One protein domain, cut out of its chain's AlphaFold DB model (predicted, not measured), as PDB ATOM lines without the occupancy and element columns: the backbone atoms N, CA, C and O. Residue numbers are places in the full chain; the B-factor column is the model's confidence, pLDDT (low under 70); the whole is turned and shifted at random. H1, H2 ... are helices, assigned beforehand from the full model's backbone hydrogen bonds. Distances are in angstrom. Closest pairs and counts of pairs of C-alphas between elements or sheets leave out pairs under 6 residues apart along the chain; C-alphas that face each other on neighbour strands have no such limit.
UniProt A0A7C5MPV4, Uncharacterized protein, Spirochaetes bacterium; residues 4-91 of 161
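Overview. This is residues 4 to 91 of the 161 residues of an uncharacterized protein of Spirochaetes bacterium (UniProt A0A7C5MPV4). Two long helices, H4 and H5, make a hairpin at one end of the model, a third long helix, H2, lies at the other end, and the short helices H1 and H3 bridge the space between H2 and H4. The end of H2 and the start of the link after it, residues 29 to 34, stick out from the rest. The printed part has 88 residues with five named helices, H1 to H5 in order along it, and no named strand; the class is all helix. It is only just compact, close to loose, with a radius of gyration of the C-alphas of 14.3 A, and it spans 35 by 30 by 22 A.

Arrangement. Start at H1, residues 4 to 9, and go on to H2, residues 15 to 31. These two form a helical hairpin and only just touch, with 3 pairs of C-alphas within 8 A, the closest being those of Val 8 and Glu 15 at 6.4 A; they run opposite ways at a shallow tilt of 7 degrees. Next comes H3, residues 38 to 44, about perpendicular to H2 at 85 degrees; H2 touches it with residues 21 to 25 alone, and the closest C-alphas are those of Gln 25 and Leu 38, 7.7 A apart. H4, residues 50 to 66, is the hub, touching three other helices. With residues 50 to 53 alone it only just touches H3, with 3 pairs of C-alphas within 8 A, the closest those of Gly 39 and Leu 53 at 6.4 A; H3 and H4 form a helical hairpin, opposite ways at a shallow tilt of 15 degrees. With residues 53 to 60 alone H4 touches H1, about perpendicular at 84 degrees, the closest C-alphas being those of Leu 7 and Ala 56 at 5.8 A. H5, residues 72 to 89, touches H4 with 22 pairs of C-alphas within 8 A, the closest those of Ser 65 and Arg 75 at 4.0 A; this third helical hairpin runs opposite ways at a shallow tilt of 32 degrees. H2 and H4 are apart, and H5 is apart from H1, H2 and H3. In H1, H3, H4 and H5 every O i to N i+4 pair is within hydrogen-bond range; in H2, 12 of 13 are.

Along the chain. Find C-alpha 4 at (107.104, 91.197, 112.885), where H1 begins; it runs 8.7 A to C-alpha 9. H2 runs 25.1 A from C-alpha 15 to C-alpha 31, and H3 runs 10.1 A from C-alpha 38 to C-alpha 44. Look for C-alpha 50 at (106.549, 83.284, 100.456); from there H4 runs 24.4 A to C-alpha 66. H5 runs 26.4 A from C-alpha 72 to C-alpha 89 at (104.380, 72.435, 102.694).

Size, cuts and confidence. The two C-alphas farthest apart are those of Lys 30 and Thr 90, at 40.6 A. The printed part has no cut and no long link. The mean pLDDT of the printed part is 86.8; look for values under 70 at residues 32, 34 and 87 to 91.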
ATOM      1  N   GLY A   4     105.804  90.539 113.063       91.25
ATOM      2  CA  GLY A   4     107.104  91.197 112.885       91.25
ATOM      3  C   GLY A   4     108.177  90.677 113.845       91.25
ATOM      4  O   GLY A   4     109.283  90.362 113.421       91.25
ATOM      5  N   GLU A   5     107.828  90.500 115.119       93.00
ATOM      6  CA  GLU A   5     108.734  89.954 116.141       93.00
ATOM      7  C   GLU A   5     109.120  88.503 115.822       93.00
ATOM      8  O   GLU A   5     110.258  88.092 116.032       93.00
ATOM      9  N   ILE A   6     108.186  87.729 115.263       94.25
ATOM     10  CA  ILE A   6     108.440  86.349 114.830       94.25
ATOM     11  C   ILE A   6     109.389  86.322 113.637       94.25
ATOM     12  O   ILE A   6     110.313  85.517 113.621       94.25
ATOM     13  N   LEU A   7     109.202  87.216 112.665       93.81
ATOM     14  CA  LEU A   7     110.095  87.339 111.512       93.81
ATOM     15  C   LEU A   7     111.531  87.678 111.938       93.81
ATOM     16  O   LEU A   7     112.474  87.118 111.379       93.81
ATOM     17  N   VAL A   8     111.704  88.525 112.959       95.88
ATOM     18  CA  VAL A   8     113.021  88.799 113.560       95.88
ATOM     19  C   VAL A   8     113.562  87.571 114.291       95.88
ATOM     20  O   VAL A   8     114.699  87.167 114.065       95.88
ATOM     21  N   LYS A   9     112.735  86.914 115.113       94.50
ATOM     22  CA  LYS A   9     113.118  85.706 115.861       94.50
ATOM     23  C   LYS A   9     113.558  84.552 114.951       94.50
ATOM     24  O   LYS A   9     114.444  83.790 115.324       94.50
ATOM     25  N   LEU A  10     112.943  84.419 113.775       93.12
ATOM     26  CA  LEU A  10     113.305  83.431 112.753       93.12
ATOM     27  C   LEU A  10     114.538  83.837 111.925       93.12
ATOM     28  O   LEU A  10     115.003  83.049 111.104       93.12
ATOM     29  N   GLY A  11     115.075  85.044 112.128       94.75
ATOM     30  CA  GLY A  11     116.238  85.563 111.408       94.75
ATOM     31  C   GLY A  11     115.934  86.053 109.990       94.75
ATOM     32  O   GLY A  11     116.861  86.243 109.206       94.75
ATOM     33  N   TYR A  12     114.659  86.248 109.636       94.69
ATOM     34  CA  TYR A  12     114.256  86.752 108.315       94.69
ATOM     35  C   TYR A  12     114.306  88.278 108.230       94.69
ATOM     36  O   TYR A  12     114.382  88.829 107.136       94.69
ATOM     37  N   LEU A  13     114.277  88.956 109.378       94.88
ATOM     38  CA  LEU A  13     114.453  90.398 109.504       94.88
ATOM     39  C   LEU A  13     115.452  90.711 110.617       94.88
ATOM     40  O   LEU A  13     115.531  90.002 111.618       94.88
ATOM     41  N   THR A  14     116.158  91.824 110.477       95.12
ATOM     42  CA  THR A  14     116.808  92.497 111.609       95.12
ATOM     43  C   THR A  14     115.818  93.429 112.310       95.12
ATOM     44  O   THR A  14     114.828  93.855 111.711       95.12
ATOM     45  N   GLU A  15     116.095  93.796 113.564       93.25
ATOM     46  CA  GLU A  15     115.282  94.780 114.296       93.25
ATOM     47  C   GLU A  15     115.187  96.113 113.541       93.25
ATOM     48  O   GLU A  15     114.091  96.632 113.348       93.25
ATOM     49  N   ASN A  16     116.307  96.588 112.985       93.31
ATOM     50  CA  ASN A  16     116.352  97.816 112.184       93.31
ATOM     51  C   ASN A  16     115.467  97.732 110.926       93.31
ATOM     52  O   ASN A  16     114.826  98.707 110.543       93.31
ATOM     53  N   GLN A  17     115.423  96.570 110.261       91.44
ATOM     54  CA  GLN A  17     114.551  96.366 109.097       91.44
ATOM     55  C   GLN A  17     113.077  96.344 109.493       91.44
ATOM     56  O   GLN A  17     112.243  96.891 108.773       91.44
ATOM     57  N   LEU A  18     112.748  95.718 110.625       93.00
ATOM     58  CA  LEU A  18     111.386  95.713 111.141       93.00
ATOM     59  C   LEU A  18     110.929  97.137 111.485       93.00
ATOM     60  O   LEU A  18     109.839  97.537 111.079       93.00
ATOM     61  N   GLU A  19     111.767  97.904 112.181       92.69
ATOM     62  CA  GLU A  19     111.474  99.284 112.569       92.69
ATOM     63  C   GLU A  19     111.238 100.183 111.348       92.69
ATOM     64  O   GLU A  19     110.210 100.856 111.270       92.69
ATOM     65  N   ALA A  20     112.116 100.116 110.342       90.44
ATOM     66  CA  ALA A  20     111.970 100.892 109.112       90.44
ATOM     67  C   ALA A  20     110.631 100.622 108.398       90.44
ATOM     68  O   ALA A  20     109.976 101.548 107.922       90.44
ATOM     69  N   ILE A  21     110.191  99.360 108.355       88.75
ATOM     70  CA  ILE A  21     108.929  98.985 107.706       88.75
ATOM     71  C   ILE A  21     107.716  99.402 108.548       88.75
ATOM     72  O   ILE A  21     106.684  99.771 107.985       88.75
ATOM     73  N   ILE A  22     107.812  99.369 109.882       89.44
ATOM     74  CA  ILE A  22     106.747  99.871 110.763       89.44
ATOM     75  C   ILE A  22     106.540 101.370 110.535       89.44
ATOM     76  O   ILE A  22     105.395 101.786 110.344       89.44
ATOM     77  N   ILE A  23     107.626 102.149 110.485       89.44
ATOM     78  CA  ILE A  23     107.583 103.592 110.204       89.44
ATOM     79  C   ILE A  23     106.911 103.845 108.852       89.44
ATOM     80  O   ILE A  23     105.953 104.611 108.766       89.44
ATOM     81  N   GLU A  24     107.338 103.138 107.805       84.88
ATOM     82  CA  GLU A  24     106.744 103.271 106.474       84.88
ATOM     83  C   GLU A  24     105.243 102.927 106.473       84.88
ATOM     84  O   GLU A  24     104.425 103.646 105.896       84.88
ATOM     85  N   GLN A  25     104.839 101.860 107.168       82.88
ATOM     86  CA  GLN A  25     103.431 101.475 107.275       82.88
ATOM     87  C   GLN A  25     102.600 102.529 108.031       82.88
ATOM     88  O   GLN A  25     101.430 102.747 107.705       82.88
ATOM     89  N   GLU A  26     103.176 103.194 109.036       84.56
ATOM     90  CA  GLU A  26     102.541 104.319 109.727       84.56
ATOM     91  C   GLU A  26     102.380 105.550 108.836       84.56
ATOM     92  O   GLU A  26     101.342 106.212 108.891       84.56
ATOM     93  N   GLU A  27     103.355 105.845 107.981       83.00
ATOM     94  CA  GLU A  27     103.239 106.923 106.998       83.00
ATOM     95  C   GLU A  27     102.167 106.622 105.945       83.00
ATOM     96  O   GLU A  27     101.346 107.486 105.631       83.00
ATOM     97  N   MET A  28     102.092 105.377 105.465       76.88
ATOM     98  CA  MET A  28     101.029 104.943 104.553       76.88
ATOM     99  C   MET A  28      99.641 105.036 105.204       76.88
ATOM    100  O   MET A  28      98.691 105.470 104.554       76.88
ATOM    101  N   ARG A  29      99.527 104.692 106.497       79.44
ATOM    102  CA  ARG A  29      98.290 104.823 107.293       79.44
ATOM    103  C   ARG A  29      97.753 106.248 107.340       79.44
ATOM    104  O   ARG A  29      96.543 106.439 107.321       79.44
ATOM    105  N   LYS A  30      98.634 107.248 107.399       80.19
ATOM    106  CA  LYS A  30      98.233 108.663 107.445       80.19
ATOM    107  C   LYS A  30      97.587 109.133 106.138       80.19
ATOM    108  O   LYS A  30      96.769 110.045 106.169       80.19
ATOM    109  N   ASN A  31      97.923 108.493 105.017       72.44
ATOM    110  CA  ASN A  31      97.532 108.923 103.671       72.44
ATOM    111  C   ASN A  31      96.527 107.982 102.981       72.44
ATOM    112  O   ASN A  31      96.143 108.232 101.840       72.44
ATOM    113  N   SER A  32      96.102 106.897 103.636       69.75
ATOM    114  CA  SER A  32      95.236 105.869 103.047       69.75
ATOM    115  C   SER A  32      94.243 105.314 104.063       69.75
ATOM    116  O   SER A  32      94.584 105.047 105.212       69.75
ATOM    117  N   GLN A  33      93.014 105.048 103.612       70.00
ATOM    118  CA  GLN A  33      91.988 104.376 104.415       70.00
ATOM    119  C   GLN A  33      92.260 102.870 104.599       70.00
ATOM    120  O   GLN A  33      91.619 102.217 105.421       70.00
ATOM    121  N   TYR A  34      93.225 102.316 103.858       69.31
ATOM    122  CA  TYR A  34      93.624 100.914 103.922       69.31
ATOM    123  C   TYR A  34      95.110 100.766 104.258       69.31
ATOM    124  O   TYR A  34      95.961 101.416 103.647       69.31
ATOM    125  N   THR A  35      95.415  99.864 105.197       74.62
ATOM    126  CA  THR A  35      96.785  99.447 105.522       74.62
ATOM    127  C   THR A  35      97.001  98.000 105.118       74.62
ATOM    128  O   THR A  35      96.385  97.095 105.680       74.62
ATOM    129  N   GLU A  36      97.908  97.784 104.171       79.62
ATOM    130  CA  GLU A  36      98.351  96.449 103.775       79.62
ATOM    131  C   GLU A  36      99.014  95.731 104.974       79.62
ATOM    132  O   GLU A  36      99.816  96.354 105.685       79.62
ATOM    133  N   PRO A  37      98.710  94.444 105.245       85.50
ATOM    134  CA  PRO A  37      99.340  93.715 106.342       85.50
ATOM    135  C   PRO A  37     100.857  93.611 106.161       85.50
ATOM    136  O   PRO A  37     101.351  93.396 105.055       85.50
ATOM    137  N   LEU A  38     101.594  93.692 107.274       88.69
ATOM    138  CA  LEU A  38     103.059  93.781 107.291       88.69
ATOM    139  C   LEU A  38     103.743  92.693 106.443       88.69
ATOM    140  O   LEU A  38     104.644  92.989 105.665       88.69
ATOM    141  N   GLY A  39     103.279  91.444 106.551       87.94
ATOM    142  CA  GLY A  39     103.836  90.318 105.796       87.94
ATOM    143  C   GLY A  39     103.748  90.489 104.275       87.94
ATOM    144  O   GLY A  39     104.702  90.164 103.575       87.94
ATOM    145  N   TYR A  40     102.653  91.059 103.759       86.75
ATOM    146  CA  TYR A  40     102.487  91.298 102.321       86.75
ATOM    147  C   TYR A  40     103.361  92.449 101.824       86.75
ATOM    148  O   TYR A  40     103.953  92.339 100.751       86.75
ATOM    149  N   VAL A  41     103.520  93.508 102.629       88.56
ATOM    150  CA  VAL A  41     104.452  94.606 102.322       88.56
ATOM    151  C   VAL A  41     105.874  94.062 102.156       88.56
ATOM    152  O   VAL A  41     106.550  94.369 101.175       88.56
ATOM    153  N   LEU A  42     106.312  93.218 103.093       89.19
ATOM    154  CA  LEU A  42     107.643  92.608 103.081       89.19
ATOM    155  C   LEU A  42     107.842  91.664 101.888       89.19
ATOM    156  O   LEU A  42     108.893  91.706 101.246       89.19
ATOM    157  N   LEU A  43     106.827  90.859 101.565       88.31
ATOM    158  CA  LEU A  43     106.842  89.946 100.424       88.31
ATOM    159  C   LEU A  43     106.932  90.708  99.095       88.31
ATOM    160  O   LEU A  43     107.791  90.419  98.266       88.31
ATOM    161  N   ARG A  44     106.090  91.732  98.907       88.56
ATOM    162  CA  ARG A  44     106.070  92.570  97.698       88.56
ATOM    163  C   ARG A  44     107.383  93.324  97.492       88.56
ATOM    164  O   ARG A  44     107.793  93.535  96.355       88.56
ATOM    165  N   LYS A  45     108.042  93.727  98.582       85.75
ATOM    166  CA  LYS A  45     109.370  94.361  98.556       85.75
ATOM    167  C   LYS A  45     110.520  93.369  98.347       85.75
ATOM    168  O   LYS A  45     111.662  93.804  98.243       85.75
ATOM    169  N   GLY A  46     110.243  92.063  98.302       87.38
ATOM    170  CA  GLY A  46     111.260  91.019  98.165       87.38
ATOM    171  C   GLY A  46     112.178  90.885  99.382       87.38
ATOM    172  O   GLY A  46     113.251  90.302  99.266       87.38
ATOM    173  N   ILE A  47     111.781  91.435 100.535       90.62
ATOM    174  CA  ILE A  47     112.559  91.370 101.783       90.62
ATOM    175  C   ILE A  47     112.451  89.972 102.396       90.62
ATOM    176  O   ILE A  47     113.414  89.467 102.963       90.62
ATOM    177  N   ILE A  48     111.279  89.350 102.254       89.19
ATOM    178  CA  ILE A  48     111.037  87.958 102.630       89.19
ATOM    179  C   ILE A  48     110.461  87.193 101.439       89.19
ATOM    180  O   ILE A  48     109.839  87.777 100.551       89.19
ATOM    181  N   THR A  49     110.635  85.876 101.433       88.25
ATOM    182  CA  THR A  49     110.002  84.969 100.472       88.25
ATOM    183  C   THR A  49     108.634  84.492 100.968       88.25
ATOM    184  O   THR A  49     108.311  84.607 102.150       88.25
ATOM    185  N   GLU A  50     107.826  83.912 100.075       85.56
ATOM    186  CA  GLU A  50     106.549  83.284 100.456       85.56
ATOM    187  C   GLU A  50     106.742  82.186 101.506       85.56
ATOM    188  O   GLU A  50     105.986  82.116 102.465       85.56
ATOM    189  N   GLU A  51     107.795  81.380 101.364       85.88
ATOM    190  CA  GLU A  51     108.142  80.319 102.311       85.88
ATOM    191  C   GLU A  51     108.502  80.886 103.691       85.88
ATOM    192  O   GLU A  51     108.043  80.392 104.717       85.88
ATOM    193  N   GLN A  52     109.278  81.973 103.730       88.38
ATOM    194  CA  GLN A  52     109.609  82.662 104.979       88.38
ATOM    195  C   GLN A  52     108.365  83.268 105.642       88.38
ATOM    196  O   GLN A  52     108.225  83.210 106.865       88.38
ATOM    197  N   LEU A  53     107.441  83.817 104.849       91.94
ATOM    198  CA  LEU A  53     106.166  84.321 105.355       91.94
ATOM    199  C   LEU A  53     105.284  83.187 105.897       91.94
ATOM    200  O   LEU A  53     104.732  83.326 106.987       91.94
ATOM    201  N   ASP A  54     105.185  82.065 105.184       90.44
ATOM    202  CA  ASP A  54     104.430  80.886 105.617       90.44
ATOM    203  C   ASP A  54     104.987  80.323 106.935       90.44
ATOM    204  O   ASP A  54     104.221  80.078 107.869       90.44
ATOM    205  N   ASN A  55     106.314  80.202 107.061       90.38
ATOM    206  CA  ASN A  55     106.978  79.760 108.294       90.38
ATOM    207  C   ASN A  55     106.687  80.702 109.473       90.38
ATOM    208  O   ASN A  55     106.394  80.257 110.585       90.38
ATOM    209  N   ALA A  56     106.722  82.017 109.240       93.44
ATOM    210  CA  ALA A  56     106.411  82.998 110.275       93.44
ATOM    211  C   ALA A  56     104.936  82.962 110.694       93.44
ATOM    212  O   ALA A  56     104.627  83.062 111.883       93.44
ATOM    213  N   LEU A  57     104.016  82.789 109.739       92.38
ATOM    214  CA  LEU A  57     102.589  82.623 110.019       92.38
ATOM    215  C   LEU A  57     102.319  81.331 110.793       92.38
ATOM    216  O   LEU A  57     101.514  81.339 111.723       92.38
ATOM    217  N   TYR A  58     103.019  80.246 110.461       92.81
ATOM    218  CA  TYR A  58     102.922  78.983 111.185       92.81
ATOM    219  C   TYR A  58     103.282  79.159 112.664       92.81
ATOM    220  O   TYR A  58     102.479  78.836 113.542       92.81
ATOM    221  N   GLU A  59     104.442  79.754 112.955       94.12
ATOM    222  CA  GLU A  59     104.870  80.024 114.332       94.12
ATOM    223  C   GLU A  59     103.935  81.009 115.050       94.12
ATOM    224  O   GLU A  59     103.624  80.826 116.229       94.12
ATOM    225  N   TYR A  60     103.405  82.010 114.341       94.31
ATOM    226  CA  TYR A  60     102.415  82.943 114.884       94.31
ATOM    227  C   TYR A  60     101.142  82.234 115.345       94.31
ATOM    228  O   TYR A  60     100.716  82.398 116.491       94.31
ATOM    229  N   PHE A  61     100.552  81.406 114.483       94.12
ATOM    230  CA  PHE A  61      99.343  80.669 114.830       94.12
ATOM    231  C   PHE A  61      99.607  79.597 115.885       94.12
ATOM    232  O   PHE A  61      98.762  79.378 116.751       94.12
ATOM    233  N   LYS A  62     100.787  78.971 115.888       94.19
ATOM    234  CA  LYS A  62     101.180  78.028 116.938       94.19
ATOM    235  C   LYS A  62     101.208  78.701 118.305       94.19
ATOM    236  O   LYS A  62     100.656  78.147 119.253       94.19
ATOM    237  N   VAL A  63     101.765  79.906 118.398       93.88
ATOM    238  CA  VAL A  63     101.763  80.700 119.635       93.88
ATOM    239  C   VAL A  63     100.331  81.032 120.057       93.88
ATOM    240  O   VAL A  63      99.955  80.703 121.177       93.88
ATOM    241  N   LEU A  64      99.505  81.574 119.154       92.25
ATOM    242  CA  LEU A  64      98.109  81.911 119.466       92.25
ATOM    243  C   LEU A  64      97.279  80.699 119.902       92.25
ATOM    244  O   LEU A  64      96.525  80.778 120.863       92.25
ATOM    245  N   SER A  65      97.418  79.563 119.214       94.06
ATOM    246  CA  SER A  65      96.635  78.353 119.495       94.06
ATOM    247  C   SER A  65      96.870  77.783 120.898       94.06
ATOM    248  O   SER A  65      95.982  77.123 121.441       94.06
ATOM    249  N   ASN A  66      98.042  78.057 121.475       92.62
ATOM    250  CA  ASN A  66      98.470  77.562 122.779       92.62
ATOM    251  C   ASN A  66      98.403  78.632 123.880       92.62
ATOM    252  O   ASN A  66      98.651  78.304 125.038       92.62
ATOM    253  N   ASP A  67      98.070  79.884 123.552       92.81
ATOM    254  CA  ASP A  67      97.989  80.966 124.531       92.81
ATOM    255  C   ASP A  67      96.657  80.895 125.304       92.81
ATOM    256  O   ASP A  67      95.587  81.069 124.714       92.81
ATOM    257  N   PRO A  68      96.656  80.620 126.622       91.81
ATOM    258  CA  PRO A  68      95.429  80.562 127.404       91.81
ATOM    259  C   PRO A  68      94.720  81.913 127.552       91.81
ATOM    260  O   PRO A  68      93.530  81.907 127.868       91.81
ATOM    261  N   ALA A  69      95.414  83.034 127.328       94.56
ATOM    262  CA  ALA A  69      94.837  84.374 127.392       94.56
ATOM    263  C   ALA A  69      93.999  84.723 126.150       94.56
ATOM    264  O   ALA A  69      93.143  85.606 126.218       94.56
ATOM    265  N   GLU A  70      94.209  84.025 125.030       92.06
ATOM    266  CA  GLU A  70      93.443  84.237 123.805       92.06
ATOM    267  C   GLU A  70      92.050  83.584 123.890       92.06
ATOM    268  O   GLU A  70      91.904  82.459 124.394       92.06
ATOM    269  N   PRO A  71      90.999  84.231 123.354       94.94
ATOM    270  CA  PRO A  71      89.661  83.657 123.334       94.94
ATOM    271  C   PRO A  71      89.613  82.285 122.635       94.94
ATOM    272  O   PRO A  71      90.294  82.086 121.622       94.94
ATOM    273  N   PRO A  72      88.752  81.340 123.076       92.69
ATOM    274  CA  PRO A  72      88.680  79.999 122.493       92.69
ATOM    275  C   PRO A  72      88.539  79.978 120.965       92.69
ATOM    276  O   PRO A  72      89.197  79.176 120.309       92.69
ATOM    277  N   TYR A  73      87.747  80.890 120.392       89.44
ATOM    278  CA  TYR A  73      87.558  80.971 118.943       89.44
ATOM    279  C   TYR A  73      88.847  81.352 118.196       89.44
ATOM    280  O   TYR A  73      89.108  80.789 117.138       89.44
ATOM    281  N   VAL A  74      89.684  82.239 118.753       90.88
ATOM    282  CA  VAL A  74      90.974  82.631 118.152       90.88
ATOM    283  C   VAL A  74      91.899  81.424 118.080       90.88
ATOM    284  O   VAL A  74      92.520  81.168 117.048       90.88
ATOM    285  N   ARG A  75      91.943  80.634 119.156       95.06
ATOM    286  CA  ARG A  75      92.781  79.433 119.232       95.06
ATOM    287  C   ARG A  75      92.340  78.363 118.241       95.06
ATOM    288  O   ARG A  75      93.189  77.746 117.601       95.06
ATOM    289  N   GLU A  76      91.033  78.162 118.074       89.88
ATOM    290  CA  GLU A  76      90.499  77.233 117.072       89.88
ATOM    291  C   GLU A  76      90.787  77.705 115.641       89.88
ATOM    292  O   GLU A  76      91.261  76.915 114.822       89.88
ATOM    293  N   THR A  77      90.608  78.997 115.340       89.50
ATOM    294  CA  THR A  77      91.005  79.567 114.042       89.50
ATOM    295  C   THR A  77      92.495  79.358 113.772       89.50
ATOM    296  O   THR A  77      92.869  78.946 112.673       89.50
ATOM    297  N   ALA A  78      93.348  79.565 114.778       90.81
ATOM    298  CA  ALA A  78      94.783  79.351 114.655       90.81
ATOM    299  C   ALA A  78      95.128  77.882 114.340       90.81
ATOM    300  O   ALA A  78      95.921  77.624 113.437       90.81
ATOM    301  N   LYS A  79      94.476  76.904 114.986       90.50
ATOM    302  CA  LYS A  79      94.656  75.468 114.675       90.50
ATOM    303  C   LYS A  79      94.278  75.120 113.233       90.50
ATOM    304  O   LYS A  79      94.941  74.294 112.608       90.50
ATOM    305  N   VAL A  80      93.216  75.728 112.701       89.19
ATOM    306  CA  VAL A  80      92.813  75.535 111.298       89.19
ATOM    307  C   VAL A  80      93.865  76.112 110.350       89.19
ATOM    308  O   VAL A  80      94.242  75.445 109.387       89.19
ATOM    309  N   ALA A  81      94.380  77.308 110.646       85.06
ATOM    310  CA  ALA A  81      95.420  77.949 109.846       85.06
ATOM    311  C   ALA A  81      96.725  77.131 109.815       85.06
ATOM    312  O   ALA A  81      97.289  76.933 108.741       85.06
ATOM    313  N   ILE A  82      97.150  76.573 110.955       88.19
ATOM    314  CA  ILE A  82      98.308  75.663 111.062       88.19
ATOM    315  C   ILE A  82      98.157  74.476 110.102       88.19
ATOM    316  O   ILE A  82      99.031  74.246 109.271       88.19
ATOM    317  N   LYS A  83      97.017  73.771 110.139       84.75
ATOM    318  CA  LYS A  83      96.763  72.618 109.255       84.75
ATOM    319  C   LYS A  83      96.781  72.989 107.770       84.75
ATOM    320  O   LYS A  83      97.204  72.188 106.937       84.75
ATOM    321  N   ALA A  84      96.284  74.177 107.424       78.12
ATOM    322  CA  ALA A  84      96.302  74.667 106.049       78.12
ATOM    323  C   ALA A  84      97.737  74.940 105.567       78.12
ATOM    324  O   ALA A  84      98.085  74.568 104.447       78.12
ATOM    325  N   LEU A  85      98.576  75.529 106.424       80.62
ATOM    326  CA  LEU A  85      99.991  75.782 106.134       80.62
ATOM    327  C   LEU A  85     100.803  74.476 106.033       80.62
ATOM    328  O   LEU A  85     101.621  74.339 105.127       80.62
ATOM    329  N   GLU A  86     100.526  73.474 106.871       79.25
ATOM    330  CA  GLU A  86     101.177  72.151 106.795       79.25
ATOM    331  C   GLU A  86     100.871  71.440 105.473       79.25
ATOM    332  O   GLU A  86     101.788  70.951 104.810       79.25
ATOM    333  N   LYS A  87      99.606  71.460 105.026       69.75
ATOM    334  CA  LYS A  87      99.217  70.924 103.710       69.75
ATOM    335  C   LYS A  87      99.908  71.639 102.549       69.75
ATOM    336  O   LYS A  87     100.226  71.007 101.544       69.75
ATOM    337  N   LYS A  88     100.160  72.943 102.688       62.56
ATOM    338  CA  LYS A  88     100.881  73.740 101.688       62.56
ATOM    339  C   LYS A  88     102.346  73.299 101.566       62.56
ATOM    340  O   LYS A  88     102.871  73.273 100.461       62.56
ATOM    341  N   SER A  89     102.979  72.889 102.670       53.28
ATOM    342  CA  SER A  89     104.380  72.435 102.694       53.28
ATOM    343  C   SER A  89     104.607  71.044 102.076       53.28
ATOM    344  O   SER A  89     105.692  70.765 101.568       53.28
ATOM    345  N   THR A  90     103.579  70.182 102.058       51.94
ATOM    346  CA  THR A  90     103.631  68.847 101.430       51.94
ATOM    347  C   THR A  90     103.547  68.868  99.901       51.94
ATOM    348  O   THR A  90     103.874  67.872  99.260       51.94
ATOM    349  N   GLU A  91     103.166  69.994  99.291       52.94
ATOM    350  CA  GLU A  91     103.130  70.165  97.837       52.94
ATOM    351  C   GLU A  91     104.261  71.108  97.390       52.94
ATOM    352  O   GLU A  91     104.191  72.318  97.589       52.94
TER     353      GLU A  91